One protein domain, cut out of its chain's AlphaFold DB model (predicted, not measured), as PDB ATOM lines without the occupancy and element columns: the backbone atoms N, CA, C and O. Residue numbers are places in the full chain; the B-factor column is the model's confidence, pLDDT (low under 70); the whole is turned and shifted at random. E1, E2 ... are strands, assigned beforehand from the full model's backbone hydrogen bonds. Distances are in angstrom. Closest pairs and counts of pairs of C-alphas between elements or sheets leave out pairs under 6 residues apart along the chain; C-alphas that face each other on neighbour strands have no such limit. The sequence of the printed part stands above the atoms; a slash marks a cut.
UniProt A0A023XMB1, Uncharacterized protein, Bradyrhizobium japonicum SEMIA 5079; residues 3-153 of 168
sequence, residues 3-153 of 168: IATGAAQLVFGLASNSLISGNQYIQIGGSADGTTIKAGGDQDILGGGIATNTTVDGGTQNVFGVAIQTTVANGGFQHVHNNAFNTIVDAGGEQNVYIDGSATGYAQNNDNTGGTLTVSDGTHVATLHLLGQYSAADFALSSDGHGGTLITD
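What this domain is: This is residues 3 to 153 of the 168 residues of an uncharacterized protein of Bradyrhizobium japonicum SEMIA 5079 (UniProt A0A023XMB1). The chain winds in stacked turns, a solenoid whose walls are ladders of short strands: E1, E3, E6, E9, E11, E14 and E16 make one wall, E2, E4, E7, E10 and E12 the next, and E5, E8, residues 71 to 72, E13 and E15 a third. At the far end of the stack E17 folds back beside E16, and beyond it, after residues 131 to 139, comes a separate small hairpin, E18 and E19. The printed part has 151 residues, with no named helix and nineteen named strands, E1 to E19 in order along the chain; the class is all strand, though under half of the residues, 72 of 151, are in named strands. The largest sheet, E1 E3 E6 E9 E11 E14 E16 E17, is mixed; E2 E4 E7 E10 E12, E5 E8 and E13 E15 are parallel, and E18 E19 is antiparallel. The whole is compact, with a radius of gyration of the C-alphas of 15.3 A, and spans 48 by 33 by 24 A.

How they stand to each other: Begin with the largest sheet and look in this order at E1, residues 8 to 11, E3, 23 to 26, E6, 42 to 45, E9, 60 to 63, E11, 77 to 80, E14, 94 to 97, E16, 115 to 120, and E17, 125 to 130. It is twisted, its strands' lines turning by 100 degrees from edge to edge. E1 and E3 are parallel at 13 degrees, with N 9 and O 23 at 2.9 A, within hydrogen-bond range. E16 and E17 are an antiparallel hairpin at 158 degrees, with N 126 and O 119 at 2.8 A. The second sheet runs E2, residues 14 to 16, E4, 31 to 33, E7, 50 to 52, E10, 66 to 68, and E12, 83 to 85; between E2 and E4, N 15 and O 31 are 2.9 A apart. These two sheets form a sandwich, two sheets face to face, 9.0 A between the centres of the facing parts and their best planes 44 degrees apart; for instance, the closest C-alphas of E6 and E10, those of Ile 45 and Val 66, are 6.8 A apart. E4 runs on into E5, residues 36 to 38, at 82 degrees, E7 into E8, 55 to 57, at 78 degrees, and E12 into E13, 87 to 89, at 73 degrees. E5 and E8 are parallel, with N 37 and O 55 at 2.8 A. Residues 71 to 72 pair, parallel, with residues 55 to 56 of E8 and with residues 88 to 89 of E13. E13 is the parallel neighbour of E15, residues 105 to 108, with N 89 and O 107 at 2.9 A. The hairpin of E18, residues 140 to 143, and E19, 149 to 152, has N 150 and O 142 at 2.8 A; both strands are apart from E17.

Where its parts are: Find C-alpha 8 at (-43.706, -16.939, -52.659), where E1 begins; it runs 9.8 A to C-alpha 11. Further along, E11 begins at C-alpha 77, at (-25.783, -21.926, -48.240), and its centre is the nearest of the strands' centres to the mean of the C-alphas, 3.8 A. E16 spans 16.6 A and E17 15.7 A; E18 spans 10.4 A. E19 ends at C-alpha 152, at (-9.006, -24.666, -31.040).

The domain as a whole: Look for the two C-alphas farthest apart, those of Ala 4 and Gly 145, 49.7 A. The printed part, residues 3 to 153, has no cut, and no link is long. The mean pLDDT of the printed part is 84.4; it is under 70 at residues 99, 101, 104 to 114, 121 to 125 and 130 to 153.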
ATOM      1  N   ILE A   3     -42.691 -24.419 -55.228       96.69
ATOM      2  CA  ILE A   3     -42.603 -22.953 -55.254       96.69
ATOM      3  C   ILE A   3     -41.588 -22.586 -56.325       96.69
ATOM      4  O   ILE A   3     -40.385 -22.658 -56.100       96.69
ATOM      5  N   ALA A   4     -42.072 -22.249 -57.515       96.75
ATOM      6  CA  ALA A   4     -41.209 -21.899 -58.635       96.75
ATOM      7  C   ALA A   4     -40.623 -20.485 -58.486       96.75
ATOM      8  O   ALA A   4     -41.074 -19.685 -57.667       96.75
ATOM      9  N   THR A   5     -39.637 -20.166 -59.318       95.56
ATOM     10  CA  THR A   5     -39.016 -18.839 -59.374       95.56
ATOM     11  C   THR A   5     -40.055 -17.731 -59.535       95.56
ATOM     12  O   THR A   5     -40.995 -17.846 -60.320       95.56
ATOM     13  N   GLY A   6     -39.899 -16.660 -58.754       92.06
ATOM     14  CA  GLY A   6     -40.848 -15.543 -58.688       92.06
ATOM     15  C   GLY A   6     -42.093 -15.804 -57.831       92.06
ATOM     16  O   GLY A   6     -42.820 -14.859 -57.535       92.06
ATOM     17  N   ALA A   7     -42.338 -17.044 -57.392       97.69
ATOM     18  CA  ALA A   7     -43.403 -17.350 -56.443       97.69
ATOM     19  C   ALA A   7     -42.936 -17.184 -54.989       97.69
ATOM     20  O   ALA A   7     -41.742 -17.252 -54.678       97.69
ATOM     21  N   ALA A   8     -43.910 -16.997 -54.098       97.56
ATOM     22  CA  ALA A   8     -43.706 -16.939 -52.659       97.56
ATOM     23  C   ALA A   8     -44.766 -17.772 -51.924       97.56
ATOM     24  O   ALA A   8     -45.952 -17.703 -52.257       97.56
ATOM     25  N   GLN A   9     -44.353 -18.520 -50.902       98.00
ATOM     26  CA  GLN A   9     -45.251 -19.137 -49.923       98.00
ATOM     27  C   GLN A   9     -45.029 -18.505 -48.552       98.00
ATOM     28  O   GLN A   9     -43.898 -18.436 -48.082       98.00
ATOM     29  N   LEU A  10     -46.115 -18.129 -47.875       98.19
ATOM     30  CA  LEU A  10     -46.099 -17.834 -46.445       98.19
ATOM     31  C   LEU A  10     -46.648 -19.046 -45.689       98.19
ATOM     32  O   LEU A  10     -47.765 -19.495 -45.954       98.19
ATOM     33  N   VAL A  11     -45.867 -19.579 -44.754       98.06
ATOM     34  CA  VAL A  11     -46.218 -20.754 -43.954       98.06
ATOM     35  C   VAL A  11     -46.554 -20.305 -42.534       98.06
ATOM     36  O   VAL A  11     -45.661 -20.037 -41.741       98.06
ATOM     37  N   PHE A  12     -47.849 -20.229 -42.221       97.00
ATOM     38  CA  PHE A  12     -48.357 -19.991 -40.857       97.00
ATOM     39  C   PHE A  12     -48.719 -21.290 -40.119       97.00
ATOM     40  O   PHE A  12     -48.923 -21.281 -38.912       97.00
ATOM     41  N   GLY A  13     -48.853 -22.395 -40.860       96.44
ATOM     42  CA  GLY A  13     -49.166 -23.730 -40.347       96.44
ATOM     43  C   GLY A  13     -48.054 -24.713 -40.700       96.44
ATOM     44  O   GLY A  13     -46.884 -24.389 -40.539       96.44
ATOM     45  N   LEU A  14     -48.409 -25.888 -41.221       96.62
ATOM     46  CA  LEU A  14     -47.440 -26.885 -41.678       96.62
ATOM     47  C   LEU A  14     -47.285 -26.854 -43.204       96.62
ATOM     48  O   LEU A  14     -48.272 -26.942 -43.935       96.62
ATOM     49  N   ALA A  15     -46.045 -26.802 -43.680       97.94
ATOM     50  CA  ALA A  15     -45.674 -27.136 -45.049       97.94
ATOM     51  C   ALA A  15     -44.804 -28.399 -45.045       97.94
ATOM     52  O   ALA A  15     -43.845 -28.485 -44.288       97.94
ATOM     53  N   SER A  16     -45.104 -29.369 -45.905       97.75
ATOM     54  CA  SER A  16     -44.333 -30.618 -45.974       97.75
ATOM     55  C   SER A  16     -43.866 -30.903 -47.392       97.75
ATOM     56  O   SER A  16     -44.618 -30.692 -48.352       97.75
ATOM     57  N   ASN A  17     -42.638 -31.408 -47.514       97.62
ATOM     58  CA  ASN A  17     -42.033 -31.842 -48.772       97.62
ATOM     59  C   ASN A  17     -42.137 -30.755 -49.853       97.62
ATOM     60  O   ASN A  17     -42.685 -30.956 -50.947       97.62
ATOM     61  N   SER A  18     -41.732 -29.537 -49.491       98.00
ATOM     62  CA  SER A  18     -41.718 -28.414 -50.427       98.00
ATOM     63  C   SER A  18     -40.476 -28.488 -51.306       98.00
ATOM     64  O   SER A  18     -39.393 -28.736 -50.804       98.00
ATOM     65  N   LEU A  19     -40.626 -28.270 -52.609       98.50
ATOM     66  CA  LEU A  19     -39.524 -28.111 -53.552       98.50
ATOM     67  C   LEU A  19     -39.518 -26.655 -54.002       98.50
ATOM     68  O   LEU A  19     -40.493 -26.205 -54.612       98.50
ATOM     69  N   ILE A  20     -38.466 -25.916 -53.669       98.31
ATOM     70  CA  ILE A  20     -38.459 -24.461 -53.813       98.31
ATOM     71  C   ILE A  20     -37.316 -23.999 -54.724       98.31
ATOM     72  O   ILE A  20     -36.164 -24.375 -54.545       98.31
ATOM     73  N   SER A  21     -37.666 -23.187 -55.717       98.25
ATOM     74  CA  SER A  21     -36.783 -22.382 -56.582       98.25
ATOM     75  C   SER A  21     -37.239 -20.912 -56.617       98.25
ATOM     76  O   SER A  21     -36.817 -20.143 -57.477       98.25
ATOM     77  N   GLY A  22     -38.187 -20.567 -55.741       98.00
ATOM     78  CA  GLY A  22     -38.610 -19.219 -55.371       98.00
ATOM     79  C   GLY A  22     -38.520 -19.076 -53.850       98.00
ATOM     80  O   GLY A  22     -37.645 -19.677 -53.239       98.00
ATOM     81  N   ASN A  23     -39.444 -18.346 -53.224       98.50
ATOM     82  CA  ASN A  23     -39.310 -17.969 -51.813       98.50
ATOM     83  C   ASN A  23     -40.278 -18.727 -50.893       98.50
ATOM     84  O   ASN A  23     -41.485 -18.775 -51.153       98.50
ATOM     85  N   GLN A  24     -39.790 -19.250 -49.774       98.75
ATOM     86  CA  GLN A  24     -40.626 -19.770 -48.692       98.75
ATOM     87  C   GLN A  24     -40.340 -19.017 -47.394       98.75
ATOM     88  O   GLN A  24     -39.230 -19.061 -46.884       98.75
ATOM     89  N   TYR A  25     -41.365 -18.389 -46.827       98.62
ATOM     90  CA  TYR A  25     -41.285 -17.670 -45.559       98.62
ATOM     91  C   TYR A  25     -42.007 -18.466 -44.475       98.62
ATOM     92  O   TYR A  25     -43.241 -18.540 -44.475       98.62
ATOM     93  N   ILE A  26     -41.257 -19.049 -43.545       98.62
ATOM     94  CA  ILE A  26     -41.819 -19.724 -42.374       98.62
ATOM     95  C   ILE A  26     -42.062 -18.670 -41.306       98.62
ATOM     96  O   ILE A  26     -41.127 -18.109 -40.737       98.62
ATOM     97  N   GLN A  27     -43.334 -18.368 -41.081       98.56
ATOM     98  CA  GLN A  27     -43.774 -17.320 -40.170       98.56
ATOM     99  C   GLN A  27     -43.739 -17.814 -38.720       98.56
ATOM    100  O   GLN A  27     -43.564 -19.004 -38.454       98.56
ATOM    101  N   ILE A  28     -43.954 -16.903 -37.771       97.38
ATOM    102  CA  ILE A  28     -44.092 -17.250 -36.353       97.38
ATOM    103  C   ILE A  28     -45.169 -18.328 -36.145       97.38
ATOM    104  O   ILE A  28     -46.295 -18.198 -36.627       97.38
ATOM    105  N   GLY A  29     -44.813 -19.407 -35.440       95.88
ATOM    106  CA  GLY A  29     -45.689 -20.565 -35.222       95.88
ATOM    107  C   GLY A  29     -45.844 -21.495 -36.434       95.88
ATOM    108  O   GLY A  29     -46.463 -22.551 -36.308       95.88
ATOM    109  N   GLY A  30     -45.271 -21.134 -37.585       98.44
ATOM    110  CA  GLY A  30     -45.205 -21.973 -38.772       98.44
ATOM    111  C   GLY A  30     -44.110 -23.036 -38.677       98.44
ATOM    112  O   GLY A  30     -43.093 -22.861 -38.004       98.44
ATOM    113  N   SER A  31     -44.317 -24.138 -39.395       98.50
ATOM    114  CA  SER A  31     -43.376 -25.247 -39.504       98.50
ATOM    115  C   SER A  31     -43.236 -25.709 -40.954       98.50
ATOM    116  O   SER A  31     -44.241 -25.888 -41.648       98.50
ATOM    117  N   ALA A  32     -42.003 -25.920 -41.412       98.69
ATOM    118  CA  ALA A  32     -41.733 -26.602 -42.673       98.69
ATOM    119  C   ALA A  32     -40.890 -27.858 -42.447       98.69
ATOM    120  O   ALA A  32     -39.831 -27.793 -41.833       98.69
ATOM    121  N   ASP A  33     -41.330 -28.984 -42.999       98.62
ATOM    122  CA  ASP A  33     -40.649 -30.271 -42.882       98.62
ATOM    123  C   ASP A  33     -40.297 -30.837 -44.263       98.62
ATOM    124  O   ASP A  33     -41.128 -30.832 -45.179       98.62
ATOM    125  N   GLY A  34     -39.062 -31.310 -44.432       98.25
ATOM    126  CA  GLY A  34     -38.628 -31.960 -45.672       98.25
ATOM    127  C   GLY A  34     -38.514 -31.003 -46.861       98.25
ATOM    128  O   GLY A  34     -38.771 -31.390 -48.002       98.25
ATOM    129  N   THR A  35     -38.218 -29.722 -46.622       98.69
ATOM    130  CA  THR A  35     -38.064 -28.760 -47.723       98.69
ATOM    131  C   THR A  35     -36.770 -29.027 -48.485       98.69
ATOM    132  O   THR A  35     -35.711 -29.164 -47.890       98.69
ATOM    133  N   THR A  36     -36.838 -29.073 -49.812       98.69
ATOM    134  CA  THR A  36     -35.681 -29.072 -50.709       98.69
ATOM    135  C   THR A  36     -35.574 -27.708 -51.382       98.69
ATOM    136  O   THR A  36     -36.467 -27.308 -52.134       98.69
ATOM    137  N   ILE A  37     -34.476 -27.009 -51.125       98.69
ATOM    138  CA  ILE A  37     -34.163 -25.693 -51.677       98.69
ATOM    139  C   ILE A  37     -33.211 -25.880 -52.849       98.69
ATOM    140  O   ILE A  37     -32.072 -26.288 -52.665       98.69
ATOM    141  N   LYS A  38     -33.685 -25.616 -54.061       98.44
ATOM    142  CA  LYS A  38     -32.889 -25.702 -55.288       98.44
ATOM    143  C   LYS A  38     -32.240 -24.355 -55.596       98.44
ATOM    144  O   LYS A  38     -32.636 -23.334 -55.042       98.44
ATOM    145  N   ALA A  39     -31.309 -24.346 -56.546       97.69
ATOM    146  CA  ALA A  39     -30.726 -23.118 -57.083       97.69
ATOM    147  C   ALA A  39     -31.777 -22.036 -57.402       97.69
ATOM    148  O   ALA A  39     -32.783 -22.302 -58.067       97.69
ATOM    149  N   GLY A  40     -31.525 -20.822 -56.902       95.31
ATOM    150  CA  GLY A  40     -32.428 -19.669 -56.996       95.31
ATOM    151  C   GLY A  40     -33.615 -19.687 -56.025       95.31
ATOM    152  O   GLY A  40     -34.443 -18.782 -56.079       95.31
ATOM    153  N   GLY A  41     -33.729 -20.715 -55.181       98.50
ATOM    154  CA  GLY A  41     -34.698 -20.781 -54.097       98.50
ATOM    155  C   GLY A  41     -34.124 -20.280 -52.777       98.50
ATOM    156  O   GLY A  41     -32.961 -20.538 -52.467       98.50
ATOM    157  N   ASP A  42     -34.985 -19.645 -51.988       98.62
ATOM    158  CA  ASP A  42     -34.662 -19.105 -50.671       98.62
ATOM    159  C   ASP A  42     -35.728 -19.532 -49.651       98.62
ATOM    160  O   ASP A  42     -36.935 -19.371 -49.876       98.62
ATOM    161  N   GLN A  43     -35.292 -20.093 -48.522       98.81
ATOM    162  CA  GLN A  43     -36.145 -20.334 -47.357       98.81
ATOM    163  C   GLN A  43     -35.746 -19.395 -46.221       98.81
ATOM    164  O   GLN A  43     -34.668 -19.534 -45.648       98.81
ATOM    165  N   ASP A  44     -36.662 -18.516 -45.836       98.69
ATOM    166  CA  ASP A  44     -36.517 -17.638 -44.683       98.69
ATOM    167  C   ASP A  44     -37.303 -18.211 -43.506       98.69
ATOM    168  O   ASP A  44     -38.539 -18.206 -43.479       98.69
ATOM    169  N   ILE A  45     -36.577 -18.700 -42.506       98.62
ATOM    170  CA  ILE A  45     -37.147 -19.130 -41.234       98.62
ATOM    171  C   ILE A  45     -37.183 -17.906 -40.331       98.62
ATOM    172  O   ILE A  45     -36.157 -17.519 -39.778       98.62
ATOM    173  N   LEU A  46     -38.341 -17.267 -40.200       98.31
ATOM    174  CA  LEU A  46     -38.473 -16.052 -39.397       98.31
ATOM    175  C   LEU A  46     -38.522 -16.379 -37.898       98.31
ATOM    176  O   LEU A  46     -38.682 -17.532 -37.496       98.31
ATOM    177  N   GLY A  47     -38.389 -15.354 -37.051       96.81
ATOM    178  CA  GLY A  47     -38.419 -15.511 -35.596       96.81
ATOM    179  C   GLY A  47     -39.661 -16.273 -35.111       96.81
ATOM    180  O   GLY A  47     -40.795 -15.874 -35.378       96.81
ATOM    181  N   GLY A  48     -39.440 -17.382 -34.400       95.31
ATOM    182  CA  GLY A  48     -40.497 -18.282 -33.926       95.31
ATOM    183  C   GLY A  48     -41.049 -19.264 -34.971       95.31
ATOM    184  O   GLY A  48     -41.966 -20.016 -34.647       95.31
ATOM    185  N   GLY A  49     -40.522 -19.265 -36.198       98.50
ATOM    186  CA  GLY A  49     -40.723 -20.318 -37.195       98.50
ATOM    187  C   GLY A  49     -39.700 -21.450 -37.041       98.50
ATOM    188  O   GLY A  49     -38.608 -21.245 -36.500       98.50
ATOM    189  N   ILE A  50     -40.058 -22.650 -37.508       98.62
ATOM    190  CA  ILE A  50     -39.219 -23.855 -37.402       98.62
ATOM    191  C   ILE A  50     -39.111 -24.545 -38.768       98.62
ATOM    192  O   ILE A  50     -40.128 -24.804 -39.408       98.62
ATOM    193  N   ALA A  51     -37.896 -24.897 -39.190       98.75
ATOM    194  CA  ALA A  51     -37.678 -25.821 -40.302       98.75
ATOM    195  C   ALA A  51     -36.969 -27.094 -39.837       98.75
ATOM    196  O   ALA A  51     -35.970 -27.036 -39.116       98.75
ATOM    197  N   THR A  52     -37.459 -28.245 -40.287       98.50
ATOM    198  CA  THR A  52     -36.870 -29.562 -40.028       98.50
ATOM    199  C   THR A  52     -36.525 -30.264 -41.332       98.50
ATOM    200  O   THR A  52     -37.223 -30.115 -42.338       98.50
ATOM    201  N   ASN A  53     -35.449 -31.057 -41.315       98.12
ATOM    202  CA  ASN A  53     -35.082 -31.958 -42.414       98.12
ATOM    203  C   ASN A  53     -34.956 -31.226 -43.761       98.12
ATOM    204  O   ASN A  53     -35.463 -31.686 -44.784       98.12
ATOM    205  N   THR A  54     -34.367 -30.027 -43.746       98.62
ATOM    206  CA  THR A  54     -34.225 -29.219 -44.962       98.62
ATOM    207  C   THR A  54     -32.976 -29.635 -45.727       98.62
ATOM    208  O   THR A  54     -31.907 -29.748 -45.137       98.62
ATOM    209  N   THR A  55     -33.093 -29.812 -47.039       98.44
ATOM    210  CA  THR A  55     -31.959 -30.020 -47.945       98.44
ATOM    211  C   THR A  55     -31.728 -28.753 -48.755       98.44
ATOM    212  O   THR A  55     -32.604 -28.340 -49.516       98.44
ATOM    213  N   VAL A  56     -30.554 -28.144 -48.618       98.44
ATOM    214  CA  VAL A  56     -30.137 -26.956 -49.368       98.44
ATOM    215  C   VAL A  56     -29.224 -27.392 -50.513       98.44
ATOM    216  O   VAL A  56     -28.053 -27.670 -50.305       98.44
ATOM    217  N   ASP A  57     -29.771 -27.486 -51.721       97.25
ATOM    218  CA  ASP A  57     -29.135 -28.041 -52.922       97.25
ATOM    219  C   ASP A  57     -29.001 -26.960 -54.009       97.25
ATOM    220  O   ASP A  57     -29.782 -26.875 -54.967       97.25
ATOM    221  N   GLY A  58     -28.025 -26.074 -53.794       95.88
ATOM    222  CA  GLY A  58     -27.722 -24.924 -54.652       95.88
ATOM    223  C   GLY A  58     -28.447 -23.619 -54.296       95.88
ATOM    224  O   GLY A  58     -28.215 -22.610 -54.958       95.88
ATOM    225  N   GLY A  59     -29.372 -23.642 -53.329       98.31
ATOM    226  CA  GLY A  59     -30.115 -22.460 -52.861       98.31
ATOM    227  C   GLY A  59     -29.647 -21.938 -51.500       98.31
ATOM    228  O   GLY A  59     -28.558 -22.286 -51.042       98.31
ATOM    229  N   THR A  60     -30.495 -21.148 -50.834       98.69
ATOM    230  CA  THR A  60     -30.179 -20.542 -49.527       98.69
ATOM    231  C   THR A  60     -31.230 -20.860 -48.469       98.69
ATOM    232  O   THR A  60     -32.435 -20.801 -48.725       98.69
ATOM    233  N   GLN A  61     -30.785 -21.123 -47.242       98.75
ATOM    234  CA  GLN A  61     -31.625 -21.101 -46.047       98.75
ATOM    235  C   GLN A  61     -31.154 -19.992 -45.097       98.75
ATOM    236  O   GLN A  61     -30.041 -20.060 -44.581       98.75
ATOM    237  N   ASN A  62     -32.011 -19.009 -44.811       98.38
ATOM    238  CA  ASN A  62     -31.754 -17.974 -43.809       98.38
ATOM    239  C   ASN A  62     -32.491 -18.310 -42.503       98.38
ATOM    240  O   ASN A  62     -33.721 -18.396 -42.455       98.38
ATOM    241  N   VAL A  63     -31.738 -18.506 -41.421       98.00
ATOM    242  CA  VAL A  63     -32.232 -19.011 -40.134       98.00
ATOM    243  C   VAL A  63     -32.288 -17.880 -39.105       98.00
ATOM    244  O   VAL A  63     -31.367 -17.708 -38.310       98.00
ATOM    245  N   PHE A  64     -33.381 -17.113 -39.099       96.94
ATOM    246  CA  PHE A  64     -33.705 -16.149 -38.031       96.94
ATOM    247  C   PHE A  64     -34.545 -16.785 -36.904       96.94
ATOM    248  O   PHE A  64     -34.622 -16.264 -35.791       96.94
ATOM    249  N   GLY A  65     -35.194 -17.913 -37.192       97.25
ATOM    250  CA  GLY A  65     -35.893 -18.782 -36.248       97.25
ATOM    251  C   GLY A  65     -35.032 -19.976 -35.844       97.25
ATOM    252  O   GLY A  65     -33.926 -19.809 -35.330       97.25
ATOM    253  N   VAL A  66     -35.553 -21.186 -36.059       97.12
ATOM    254  CA  VAL A  66     -34.857 -22.433 -35.713       97.12
ATOM    255  C   VAL A  66     -34.795 -23.383 -36.908       97.12
ATOM    256  O   VAL A  66     -35.827 -23.726 -37.483       97.12
ATOM    257  N   ALA A  67     -33.592 -23.857 -37.238       98.25
ATOM    258  CA  ALA A  67     -33.360 -24.926 -38.209       98.25
ATOM    259  C   ALA A  67     -32.841 -26.189 -37.509       98.25
ATOM    260  O   ALA A  67     -31.942 -26.121 -36.670       98.25
ATOM    261  N   ILE A  68     -33.386 -27.355 -37.853       96.81
ATOM    262  CA  ILE A  68     -32.998 -28.642 -37.258       96.81
ATOM    263  C   ILE A  68     -32.765 -29.665 -38.370       96.81
ATOM    264  O   ILE A  68     -33.634 -29.864 -39.221       96.81
ATOM    265  N   GLN A  69     -31.625 -30.360 -38.324       95.94
ATOM    266  CA  GLN A  69     -31.249 -31.396 -39.296       95.94
ATOM    267  C   GLN A  69     -31.250 -30.861 -40.732       95.94
ATOM    268  O   GLN A  69     -31.896 -31.409 -41.623       95.94
ATOM    269  N   THR A  70     -30.563 -29.737 -40.942       97.44
ATOM    270  CA  THR A  70     -30.365 -29.215 -42.298       97.44
ATOM    271  C   THR A  70     -29.192 -29.938 -42.943       97.44
ATOM    272  O   THR A  70     -28.161 -30.101 -42.304       97.44
ATOM    273  N   THR A  71     -29.339 -30.363 -44.194       95.81
ATOM    274  CA  THR A  71     -28.230 -30.827 -45.035       95.81
ATOM    275  C   THR A  71     -27.906 -29.739 -46.048       95.81
ATOM    276  O   THR A  71     -28.767 -29.372 -46.848       95.81
ATOM    277  N   VAL A  72     -26.689 -29.211 -46.012       95.62
ATOM    278  CA  VAL A  72     -26.198 -28.182 -46.929       95.62
ATOM    279  C   VAL A  72     -25.326 -28.860 -47.977       95.62
ATOM    280  O   VAL A  72     -24.182 -29.218 -47.709       95.62
ATOM    281  N   ALA A  73     -25.902 -29.089 -49.155       93.62
ATOM    282  CA  ALA A  73     -25.250 -29.757 -50.271       93.62
ATOM    283  C   ALA A  73     -24.376 -28.786 -51.087       93.62
ATOM    284  O   ALA A  73     -24.323 -27.587 -50.814       93.62
ATOM    285  N   ASN A  74     -23.697 -29.306 -52.111       89.44
ATOM    286  CA  ASN A  74     -22.820 -28.523 -52.981       89.44
ATOM    287  C   ASN A  74     -23.526 -27.281 -53.565       89.44
ATOM    288  O   ASN A  74     -24.582 -27.386 -54.191       89.44
ATOM    289  N   GLY A  75     -22.924 -26.107 -53.361       91.62
ATOM    290  CA  GLY A  75     -23.448 -24.812 -53.787       91.62
ATOM    291  C   GLY A  75     -24.622 -24.307 -52.947       91.62
ATOM    292  O   GLY A  75     -25.194 -23.275 -53.285       91.62
ATOM    293  N   GLY A  76     -25.018 -25.038 -51.903       97.19
ATOM    294  CA  GLY A  76     -26.014 -24.615 -50.933       97.19
ATOM    295  C   GLY A  76     -25.401 -23.770 -49.823       97.19
ATOM    296  O   GLY A  76     -24.269 -24.006 -49.397       97.19
ATOM    297  N   PHE A  77     -26.186 -22.821 -49.319       96.69
ATOM    298  CA  PHE A  77     -25.783 -21.926 -48.240       96.69
ATOM    299  C   PHE A  77     -26.795 -21.955 -47.098       96.69
ATOM    300  O   PHE A  77     -27.998 -21.790 -47.312       96.69
ATOM    301  N   GLN A  78     -26.312 -22.111 -45.867       97.88
ATOM    302  CA  GLN A  78     -27.105 -21.865 -44.667       97.88
ATOM    303  C   GLN A  78     -26.546 -20.657 -43.917       97.88
ATOM    304  O   GLN A  78     -25.411 -20.670 -43.450       97.88
ATOM    305  N   HIS A  79     -27.366 -19.624 -43.753       95.88
ATOM    306  CA  HIS A  79     -27.047 -18.428 -42.984       95.88
ATOM    307  C   HIS A  79     -27.737 -18.484 -41.622       95.88
ATOM    308  O   HIS A  79     -28.954 -18.329 -41.515       95.88
ATOM    309  N   VAL A  80     -26.963 -18.714 -40.567       94.56
ATOM    310  CA  VAL A  80     -27.455 -18.900 -39.202       94.56
ATOM    311  C   VAL A  80     -27.371 -17.585 -38.435       94.56
ATOM    312  O   VAL A  80     -26.304 -17.188 -37.972       94.56
ATOM    313  N   HIS A  81     -28.516 -16.918 -38.295       92.31
ATOM    314  CA  HIS A  81     -28.675 -15.690 -37.507       92.31
ATOM    315  C   HIS A  81     -29.282 -15.943 -36.122       92.31
ATOM    316  O   HIS A  81     -29.340 -15.033 -35.306       92.31
ATOM    317  N   ASN A  82     -29.782 -17.155 -35.879       92.38
ATOM    318  CA  ASN A  82     -30.335 -17.589 -34.605       92.38
ATOM    319  C   ASN A  82     -29.911 -19.044 -34.355       92.38
ATOM    320  O   ASN A  82     -28.721 -19.302 -34.287       92.38
ATOM    321  N   ASN A  83     -30.802 -20.032 -34.258       91.06
ATOM    322  CA  ASN A  83     -30.374 -21.380 -33.865       91.06
ATOM    323  C   ASN A  83     -30.411 -22.393 -35.017       91.06
ATOM    324  O   ASN A  83     -31.464 -22.611 -35.622       91.06
ATOM    325  N   ALA A  84     -29.289 -23.079 -35.249       93.00
ATOM    326  CA  ALA A  84     -29.200 -24.243 -36.126       93.00
ATOM    327  C   ALA A  84     -28.659 -25.467 -35.370       93.00
ATOM    328  O   ALA A  84     -27.601 -25.424 -34.742       93.00
ATOM    329  N   PHE A  85     -29.375 -26.588 -35.459       89.25
ATOM    330  CA  PHE A  85     -29.040 -27.829 -34.760       89.25
ATOM    331  C   PHE A  85     -28.810 -28.970 -35.743       89.25
ATOM    332  O   PHE A  85     -29.612 -29.178 -36.657       89.25
ATOM    333  N   ASN A  86     -27.759 -29.756 -35.500       89.50
ATOM    334  CA  ASN A  86     -27.416 -30.954 -36.271       89.50
ATOM    335  C   ASN A  86     -27.330 -30.668 -37.778       89.50
ATOM    336  O   ASN A  86     -27.927 -31.384 -38.580       89.50
ATOM    337  N   THR A  87     -26.651 -29.582 -38.153       90.81
ATOM    338  CA  THR A  87     -26.459 -29.279 -39.572       90.81
ATOM    339  C   THR A  87     -25.376 -30.193 -40.127       90.81
ATOM    340  O   THR A  87     -24.293 -30.311 -39.552       90.81
ATOM    341  N   ILE A  88     -25.684 -30.841 -41.244       87.81
ATOM    342  CA  ILE A  88     -24.739 -31.594 -42.057       87.81
ATOM    343  C   ILE A  88     -24.302 -30.679 -43.198       87.81
ATOM    344  O   ILE A  88     -25.157 -30.116 -43.880       87.81
ATOM    345  N   VAL A  89     -22.999 -30.513 -43.402       86.38
ATOM    346  CA  VAL A  89     -22.450 -29.736 -44.521       86.38
ATOM    347  C   VAL A  89     -21.615 -30.672 -45.387       86.38
ATOM    348  O   VAL A  89     -20.633 -31.259 -44.927       86.38
ATOM    349  N   ASP A  90     -22.040 -30.836 -46.634       84.25
ATOM    350  CA  ASP A  90     -21.367 -31.643 -47.647       84.25
ATOM    351  C   ASP A  90     -20.285 -30.822 -48.362       84.25
ATOM    352  O   ASP A  90     -20.240 -29.590 -48.267       84.25
ATOM    353  N   ALA A  91     -19.432 -31.479 -49.158       78.12
ATOM    354  CA  ALA A  91     -18.424 -30.757 -49.923       78.12
ATOM    355  C   ALA A  91     -19.049 -29.754 -50.892       78.12
ATOM    356  O   ALA A  91     -19.916 -30.081 -51.706       78.12
ATOM    357  N   GLY A  92     -18.543 -28.524 -50.819       80.69
ATOM    358  CA  GLY A  92     -19.057 -27.388 -51.577       80.69
ATOM    359  C   GLY A  92     -20.292 -26.732 -50.957       80.69
ATOM    360  O   GLY A  92     -20.759 -25.745 -51.514       80.69
ATOM    361  N   GLY A  93     -20.824 -27.258 -49.850       88.62
ATOM    362  CA  GLY A  93     -21.807 -26.579 -49.012       88.62
ATOM    363  C   GLY A  93     -21.137 -25.655 -47.995       88.62
ATOM    364  O   GLY A  93     -19.980 -25.856 -47.607       88.62
ATOM    365  N   GLU A  94     -21.874 -24.638 -47.556       88.88
ATOM    366  CA  GLU A  94     -21.362 -23.616 -46.644       88.88
ATOM    367  C   GLU A  94     -22.382 -23.276 -45.549       88.88
ATOM    368  O   GLU A  94     -23.541 -22.946 -45.824       88.88
ATOM    369  N   GLN A  95     -21.940 -23.345 -44.290       91.31
ATOM    370  CA  GLN A  95     -22.686 -22.834 -43.142       91.31
ATOM    371  C   GLN A  95     -21.997 -21.577 -42.609       91.31
ATOM    372  O   GLN A  95     -20.853 -21.635 -42.157       91.31
ATOM    373  N   ASN A  96     -22.732 -20.465 -42.593       87.38
ATOM    374  CA  ASN A  96     -22.266 -19.182 -42.078       87.38
ATOM    375  C   ASN A  96     -23.004 -18.851 -40.789       87.38
ATOM    376  O   ASN A  96     -24.216 -18.639 -40.809       87.38
ATOM    377  N   VAL A  97     -22.280 -18.790 -39.675       87.56
ATOM    378  CA  VAL A  97     -22.832 -18.447 -38.361       87.56
ATOM    379  C   VAL A  97     -22.473 -17.001 -38.028       87.56
ATOM    380  O   VAL A  97     -21.297 -16.638 -37.971       87.56
ATOM    381  N   TYR A  98     -23.499 -16.171 -37.842       85.38
ATOM    382  CA  TYR A  98     -23.367 -14.749 -37.510       85.38
ATOM    383  C   TYR A  98     -23.427 -14.530 -35.991       85.38
ATOM    384  O   TYR A  98     -23.756 -15.452 -35.257       85.38
ATOM    385  N   ILE A  99     -23.130 -13.317 -35.506       68.62
ATOM    386  CA  ILE A  99     -22.924 -13.026 -34.070       68.62
ATOM    387  C   ILE A  99     -24.103 -13.368 -33.138       68.62
ATOM    388  O   ILE A  99     -23.881 -13.743 -31.990       68.62
ATOM    389  N   ASP A 100     -25.339 -13.294 -33.636       76.25
ATOM    390  CA  ASP A 100     -26.547 -13.692 -32.890       76.25
ATOM    391  C   ASP A 100     -26.917 -15.174 -33.116       76.25
ATOM    392  O   ASP A 100     -27.860 -15.709 -32.526       76.25
ATOM    393  N   GLY A 101     -26.164 -15.838 -33.991       66.06
ATOM    394  CA  GLY A 101     -26.325 -17.218 -34.392       66.06
ATOM    395  C   GLY A 101     -25.571 -18.192 -33.489       66.06
ATOM    396  O   GLY A 101     -24.448 -17.955 -33.054       66.06
ATOM    397  N   SER A 102     -26.181 -19.345 -33.254       77.62
ATOM    398  CA  SER A 102     -25.588 -20.496 -32.591       77.62
ATOM    399  C   SER A 102     -25.785 -21.727 -33.467       77.62
ATOM    400  O   SER A 102     -26.914 -22.090 -33.814       77.62
ATOM    401  N   ALA A 103     -24.676 -22.376 -33.814       72.88
ATOM    402  CA  ALA A 103     -24.658 -23.691 -34.439       72.88
ATOM    403  C   ALA A 103     -23.962 -24.667 -33.488       72.88
ATOM    404  O   ALA A 103     -22.783 -24.509 -33.178       72.88
ATOM    405  N   THR A 104     -24.689 -25.664 -32.986       60.84
ATOM    406  CA  THR A 104     -24.170 -26.567 -31.939       60.84
ATOM    407  C   THR A 104     -23.719 -27.933 -32.455       60.84
ATOM    408  O   THR A 104     -23.269 -28.768 -31.670       60.84
ATOM    409  N   GLY A 105     -23.787 -28.162 -33.770       59.31
ATOM    410  CA  GLY A 105     -23.287 -29.378 -34.401       59.31
ATOM    411  C   GLY A 105     -22.997 -29.171 -35.883       59.31
ATOM    412  O   GLY A 105     -23.892 -28.763 -36.628       59.31
ATOM    413  N   TYR A 106     -21.758 -29.479 -36.267       63.53
ATOM    414  CA  TYR A 106     -21.295 -29.614 -37.640       63.53
ATOM    415  C   TYR A 106     -21.036 -31.096 -37.911       63.53
ATOM    416  O   TYR A 106     -20.211 -31.739 -37.259       63.53
ATOM    417  N   ALA A 107     -21.743 -31.650 -38.883       55.72
ATOM    418  CA  ALA A 107     -21.566 -33.025 -39.306       55.72
ATOM    419  C   ALA A 107     -21.090 -33.069 -40.760       55.72
ATOM    420  O   ALA A 107     -21.694 -32.466 -41.641       55.72
ATOM    421  N   GLN A 108     -20.009 -33.792 -41.029       59.44
ATOM    422  CA  GLN A 108     -19.600 -34.105 -42.396       59.44
ATOM    423  C   GLN A 108     -20.583 -35.095 -43.032       59.44
ATOM    424  O   GLN A 108     -21.208 -35.907 -42.343       59.44
ATOM    425  N   ASN A 109     -20.694 -35.071 -44.356       55.72
ATOM    426  CA  ASN A 109     -21.433 -36.100 -45.076       55.72
ATOM    427  C   ASN A 109     -20.752 -37.479 -45.014       55.72
ATOM    428  O   ASN A 109     -19.555 -37.597 -44.739       55.72
ATOM    429  N   ASN A 110     -21.516 -38.540 -45.293       56.72
ATOM    430  CA  ASN A 110     -21.032 -39.927 -45.217       56.72
ATOM    431  C   ASN A 110     -19.829 -40.215 -46.137       56.72
ATOM    432  O   ASN A 110     -19.084 -41.159 -45.884       56.72
ATOM    433  N   ASP A 111     -19.625 -39.400 -47.173       57.50
ATOM    434  CA  ASP A 111     -18.564 -39.574 -48.171       57.50
ATOM    435  C   ASP A 111     -17.229 -38.930 -47.756       57.50
ATOM    436  O   ASP A 111     -16.263 -38.921 -48.518       57.50
ATOM    437  N   ASN A 112     -17.158 -38.389 -46.538       58.53
ATOM    438  CA  ASN A 112     -15.970 -37.761 -45.970       58.53
ATOM    439  C   ASN A 112     -15.397 -36.620 -46.846       58.53
ATOM    440  O   ASN A 112     -14.190 -36.370 -46.866       58.53
ATOM    441  N   THR A 113     -16.259 -35.912 -47.578       60.25
ATOM    442  CA  THR A 113     -15.817 -34.927 -48.581       60.25
ATOM    443  C   THR A 113     -15.494 -33.545 -47.992       60.25
ATOM    444  O   THR A 113     -14.801 -32.756 -48.632       60.25
ATOM    445  N   GLY A 114     -15.896 -33.284 -46.741       66.69
ATOM    446  CA  GLY A 114     -15.637 -32.026 -46.028       66.69
ATOM    447  C   GLY A 114     -16.738 -30.986 -46.242       66.69
ATOM    448  O   GLY A 114     -17.806 -31.329 -46.727       66.69
ATOM    449  N   GLY A 115     -16.470 -29.736 -45.865       71.19
ATOM    450  CA  GLY A 115     -17.373 -28.584 -45.970       71.19
ATOM    451  C   GLY A 115     -16.743 -27.356 -45.304       71.19
ATOM    452  O   GLY A 115     -15.678 -27.462 -44.680       71.19
ATOM    453  N   THR A 116     -17.368 -26.191 -45.465       75.44
ATOM    454  CA  THR A 116     -16.849 -24.932 -44.912       75.44
ATOM    455  C   THR A 116     -17.759 -24.434 -43.799       75.44
ATOM    456  O   THR A 116     -18.948 -24.197 -44.021       75.44
ATOM    457  N   LEU A 117     -17.188 -24.251 -42.609       76.00
ATOM    458  CA  LEU A 117     -17.801 -23.471 -41.542       76.00
ATOM    459  C   LEU A 117     -17.182 -22.076 -41.552       76.00
ATOM    460  O   LEU A 117     -15.980 -21.924 -41.324       76.00
ATOM    461  N   THR A 118     -18.008 -21.060 -41.764       72.12
ATOM    462  CA  THR A 118     -17.597 -19.665 -41.634       72.12
ATOM    463  C   THR A 118     -18.256 -19.062 -40.400       72.12
ATOM    464  O   THR A 118     -19.469 -19.147 -40.219       72.12
ATOM    465  N   VAL A 119     -17.460 -18.420 -39.549       76.00
ATOM    466  CA  VAL A 119     -17.937 -17.697 -38.364       76.00
ATOM    467  C   VAL A 119     -17.549 -16.233 -38.506       76.00
ATOM    468  O   VAL A 119     -16.404 -15.927 -38.839       76.00
ATOM    469  N   SER A 120     -18.494 -15.322 -38.273       71.25
ATOM    470  CA  SER A 120     -18.259 -13.882 -38.403       71.25
ATOM    471  C   SER A 120     -18.828 -13.089 -37.232       71.25
ATOM    472  O   SER A 120     -19.969 -13.307 -36.824       71.25
ATOM    473  N   ASP A 121     -18.054 -12.116 -36.742       66.81
ATOM    474  CA  ASP A 121     -18.510 -11.111 -35.765       66.81
ATOM    475  C   ASP A 121     -19.050  -9.827 -36.437       66.81
ATOM    476  O   ASP A 121     -19.369  -8.844 -35.771       66.81
ATOM    477  N   GLY A 122     -19.147  -9.829 -37.772       61.31
ATOM    478  CA  GLY A 122     -19.523  -8.674 -38.593       61.31
ATOM    479  C   GLY A 122     -18.346  -7.787 -39.021       61.31
ATOM    480  O   GLY A 122     -18.481  -7.030 -39.980       61.31
ATOM    481  N   THR A 123     -17.186  -7.903 -38.373       64.00
ATOM    482  CA  THR A 123     -15.941  -7.180 -38.702       64.00
ATOM    483  C   THR A 123     -14.760  -8.105 -39.012       64.00
ATOM    484  O   THR A 123     -13.869  -7.731 -39.773       64.00
ATOM    485  N   HIS A 124     -14.792  -9.330 -38.498       64.31
ATOM    486  CA  HIS A 124     -13.832 -10.399 -38.708       64.31
ATOM    487  C   HIS A 124     -14.562 -11.651 -39.173       64.31
ATOM    488  O   HIS A 124     -15.681 -11.930 -38.746       64.31
ATOM    489  N   VAL A 125     -13.898 -12.415 -40.035       68.56
ATOM    490  CA  VAL A 125     -14.390 -13.688 -40.552       68.56
ATOM    491  C   VAL A 125     -13.313 -14.741 -40.327       68.56
ATOM    492  O   VAL A 125     -12.169 -14.554 -40.741       68.56
ATOM    493  N   ALA A 126     -13.688 -15.841 -39.685       72.00
ATOM    494  CA  ALA A 126     -12.885 -17.049 -39.589       72.00
ATOM    495  C   ALA A 126     -13.520 -18.137 -40.457       72.00
ATOM    496  O   ALA A 126     -14.717 -18.404 -40.352       72.00
ATOM    497  N   THR A 127     -12.712 -18.775 -41.297       72.50
ATOM    498  CA  THR A 127     -13.146 -19.866 -42.169       72.50
ATOM    499  C   THR A 127     -12.408 -21.133 -41.770       72.50
ATOM    500  O   THR A 127     -11.177 -21.179 -41.806       72.50
ATOM    501  N   LEU A 128     -13.158 -22.156 -41.371       72.56
ATOM    502  CA  LEU A 128     -12.646 -23.463 -40.986       72.56
ATOM    503  C   LEU A 128     -13.093 -24.495 -42.023       72.56
ATOM    504  O   LEU A 128     -14.284 -24.708 -42.247       72.56
ATOM    505  N   HIS A 129     -12.114 -25.149 -42.642       70.06
ATOM    506  CA  HIS A 129     -12.346 -26.288 -43.525       70.06
ATOM    507  C   HIS A 129     -12.273 -27.550 -42.666       70.06
ATOM    508  O   HIS A 129     -11.198 -27.908 -42.185       70.06
ATOM    509  N   LEU A 130     -13.412 -28.201 -42.442       67.88
ATOM    510  CA  LEU A 130     -13.533 -29.304 -41.487       67.88
ATOM    511  C   LEU A 130     -13.622 -30.647 -42.223       67.88
ATOM    512  O   LEU A 130     -14.458 -30.829 -43.112       67.88
ATOM    513  N   LEU A 131     -12.778 -31.603 -41.822       65.56
ATOM    514  CA  LEU A 131     -12.805 -33.003 -42.261       65.56
ATOM    515  C   LEU A 131     -13.131 -33.887 -41.050       65.56
ATOM    516  O   LEU A 131     -12.243 -34.210 -40.269       65.56
ATOM    517  N   GLY A 132     -14.398 -34.253 -40.864       64.00
ATOM    518  CA  GLY A 132     -14.854 -35.067 -39.731       64.00
ATOM    519  C   GLY A 132     -16.189 -34.602 -39.145       64.00
ATOM    520  O   GLY A 132     -16.797 -33.640 -39.608       64.00
ATOM    521  N   GLN A 133     -16.646 -35.291 -38.101       60.34
ATOM    522  CA  GLN A 133     -17.803 -34.882 -37.297       60.34
ATOM    523  C   GLN A 133     -17.312 -34.013 -36.137       60.34
ATOM    524  O   GLN A 133     -16.406 -34.441 -35.424       60.34
ATOM    525  N   TYR A 134     -17.909 -32.838 -35.941       60.72
ATOM    526  CA  TYR A 134     -17.522 -31.908 -34.883       60.72
ATOM    527  C   TYR A 134     -18.760 -31.356 -34.164       60.72
ATOM    528  O   TYR A 134     -19.567 -30.602 -34.710       60.72
ATOM    529  N   SER A 135     -18.907 -31.711 -32.896       62.28
ATOM    530  CA  SER A 135     -19.813 -31.045 -31.964       62.28
ATOM    531  C   SER A 135     -19.175 -29.759 -31.441       62.28
ATOM    532  O   SER A 135     -17.953 -29.656 -31.350       62.28
ATOM    533  N   ALA A 136     -19.988 -28.803 -30.979       57.22
ATOM    534  CA  ALA A 136     -19.475 -27.657 -30.220       57.22
ATOM    535  C   ALA A 136     -18.623 -28.084 -29.005       57.22
ATOM    536  O   ALA A 136     -17.730 -27.351 -28.591       57.22
ATOM    537  N   ALA A 137     -18.873 -29.278 -28.454       57.44
ATOM    538  CA  ALA A 137     -18.100 -29.846 -27.350       57.44
ATOM    539  C   ALA A 137     -16.691 -30.324 -27.745       57.44
ATOM    540  O   ALA A 137     -15.851 -30.496 -26.864       57.44
ATOM    541  N   ASP A 138     -16.434 -30.540 -29.037       64.56
ATOM    542  CA  ASP A 138     -15.125 -30.981 -29.523       64.56
ATOM    543  C   ASP A 138     -14.144 -29.806 -29.666       64.56
ATOM    544  O   ASP A 138     -12.933 -30.010 -29.696       64.56
ATOM    545  N   PHE A 139     -14.652 -28.570 -29.697       62.94
ATOM    546  CA  PHE A 139     -13.839 -27.360 -29.750       62.94
ATOM    547  C   PHE A 139     -13.482 -26.857 -28.351       62.94
ATOM    548  O   PHE A 139     -14.344 -26.672 -27.488       62.94
ATOM    549  N   ALA A 140     -12.200 -26.565 -28.134       62.25
ATOM    550  CA  ALA A 140     -11.765 -25.876 -26.927       62.25
ATOM    551  C   ALA A 140     -11.949 -24.365 -27.108       62.25
ATOM    552  O   ALA A 140     -11.374 -23.766 -28.020       62.25
ATOM    553  N   LEU A 141     -12.738 -23.759 -26.219       61.81
ATOM    554  CA  LEU A 141     -12.978 -22.319 -26.186       61.81
ATOM    555  C   LEU A 141     -12.158 -21.680 -25.064       61.81
ATOM    556  O   LEU A 141     -12.197 -22.130 -23.916       61.81
ATOM    557  N   SER A 142     -11.452 -20.596 -25.373       67.75
ATOM    558  CA  SER A 142     -10.755 -19.781 -24.372       67.75
ATOM    559  C   SER A 142     -10.853 -18.297 -24.702       67.75
ATOM    560  O   SER A 142     -10.973 -17.935 -25.867       67.75
ATOM    561  N   SER A 143     -10.781 -17.422 -23.697       61.78
ATOM    562  CA  SER A 143     -10.713 -15.976 -23.945       61.78
ATOM    563  C   SER A 143      -9.416 -15.613 -24.671       61.78
ATOM    564  O   SER A 143      -8.353 -16.129 -24.330       61.78
ATOM    565  N   ASP A 144      -9.498 -14.697 -25.631       66.94
ATOM    566  CA  ASP A 144      -8.335 -14.140 -26.334       66.94
ATOM    567  C   ASP A 144      -7.626 -12.999 -25.570       66.94
ATOM    568  O   ASP A 144      -6.634 -12.454 -26.048       66.94
ATOM    569  N   GLY A 145      -8.126 -12.613 -24.390       68.69
ATOM    570  CA  GLY A 145      -7.596 -11.496 -23.599       68.69
ATOM    571  C   GLY A 145      -7.988 -10.095 -24.093       68.69
ATOM    572  O   GLY A 145      -7.616  -9.109 -23.455       68.69
ATOM    573  N   HIS A 146      -8.768  -9.990 -25.171       67.38
ATOM    574  CA  HIS A 146      -9.205  -8.737 -25.797       67.38
ATOM    575  C   HIS A 146     -10.731  -8.614 -25.950       67.38
ATOM    576  O   HIS A 146     -11.214  -7.592 -26.433       67.38
ATOM    577  N   GLY A 147     -11.488  -9.603 -25.468       56.25
ATOM    578  CA  GLY A 147     -12.954  -9.608 -25.478       56.25
ATOM    579  C   GLY A 147     -13.566 -10.552 -26.514       56.25
ATOM    580  O   GLY A 147     -14.790 -10.618 -26.597       56.25
ATOM    581  N   GLY A 148     -12.742 -11.290 -27.258       52.50
ATOM    582  CA  GLY A 148     -13.142 -12.362 -28.163       52.50
ATOM    583  C   GLY A 148     -12.830 -13.762 -27.619       52.50
ATOM    584  O   GLY A 148     -12.440 -13.959 -26.457       52.50
ATOM    585  N   THR A 149     -13.016 -14.758 -28.486       56.91
ATOM    586  CA  THR A 149     -12.886 -16.186 -28.170       56.91
ATOM    587  C   THR A 149     -11.899 -16.844 -29.130       56.91
ATOM    588  O   THR A 149     -12.105 -16.838 -30.340       56.91
ATOM    589  N   LEU A 150     -10.848 -17.460 -28.591       59.59
ATOM    590  CA  LEU A 150     -10.009 -18.419 -29.303       59.59
ATOM    591  C   LEU A 150     -10.742 -19.760 -29.389       59.59
ATOM    592  O   LEU A 150     -11.198 -20.284 -28.370       59.59
ATOM    593  N   ILE A 151     -10.805 -20.316 -30.595       62.25
ATOM    594  CA  ILE A 151     -11.363 -21.638 -30.881       62.25
ATOM    595  C   ILE A 151     -10.209 -22.531 -31.336       62.25
ATOM    596  O   ILE A 151      -9.534 -22.209 -32.311       62.25
ATOM    597  N   THR A 152      -9.971 -23.633 -30.627       61.66
ATOM    598  CA  THR A 152      -9.006 -24.666 -31.040       61.66
ATOM    599  C   THR A 152      -9.769 -25.917 -31.449       61.66
ATOM    600  O   THR A 152     -10.646 -26.364 -30.705       61.66
ATOM    601  N   ASP A 153      -9.462 -26.468 -32.622       61.88
ATOM    602  CA  ASP A 153     -10.038 -27.730 -33.079       61.88
ATOM    603  C   ASP A 153      -9.433 -28.921 -32.304       61.88
ATOM    604  O   ASP A 153      -8.303 -28.847 -31.806       61.88
TER     605      ASP A 153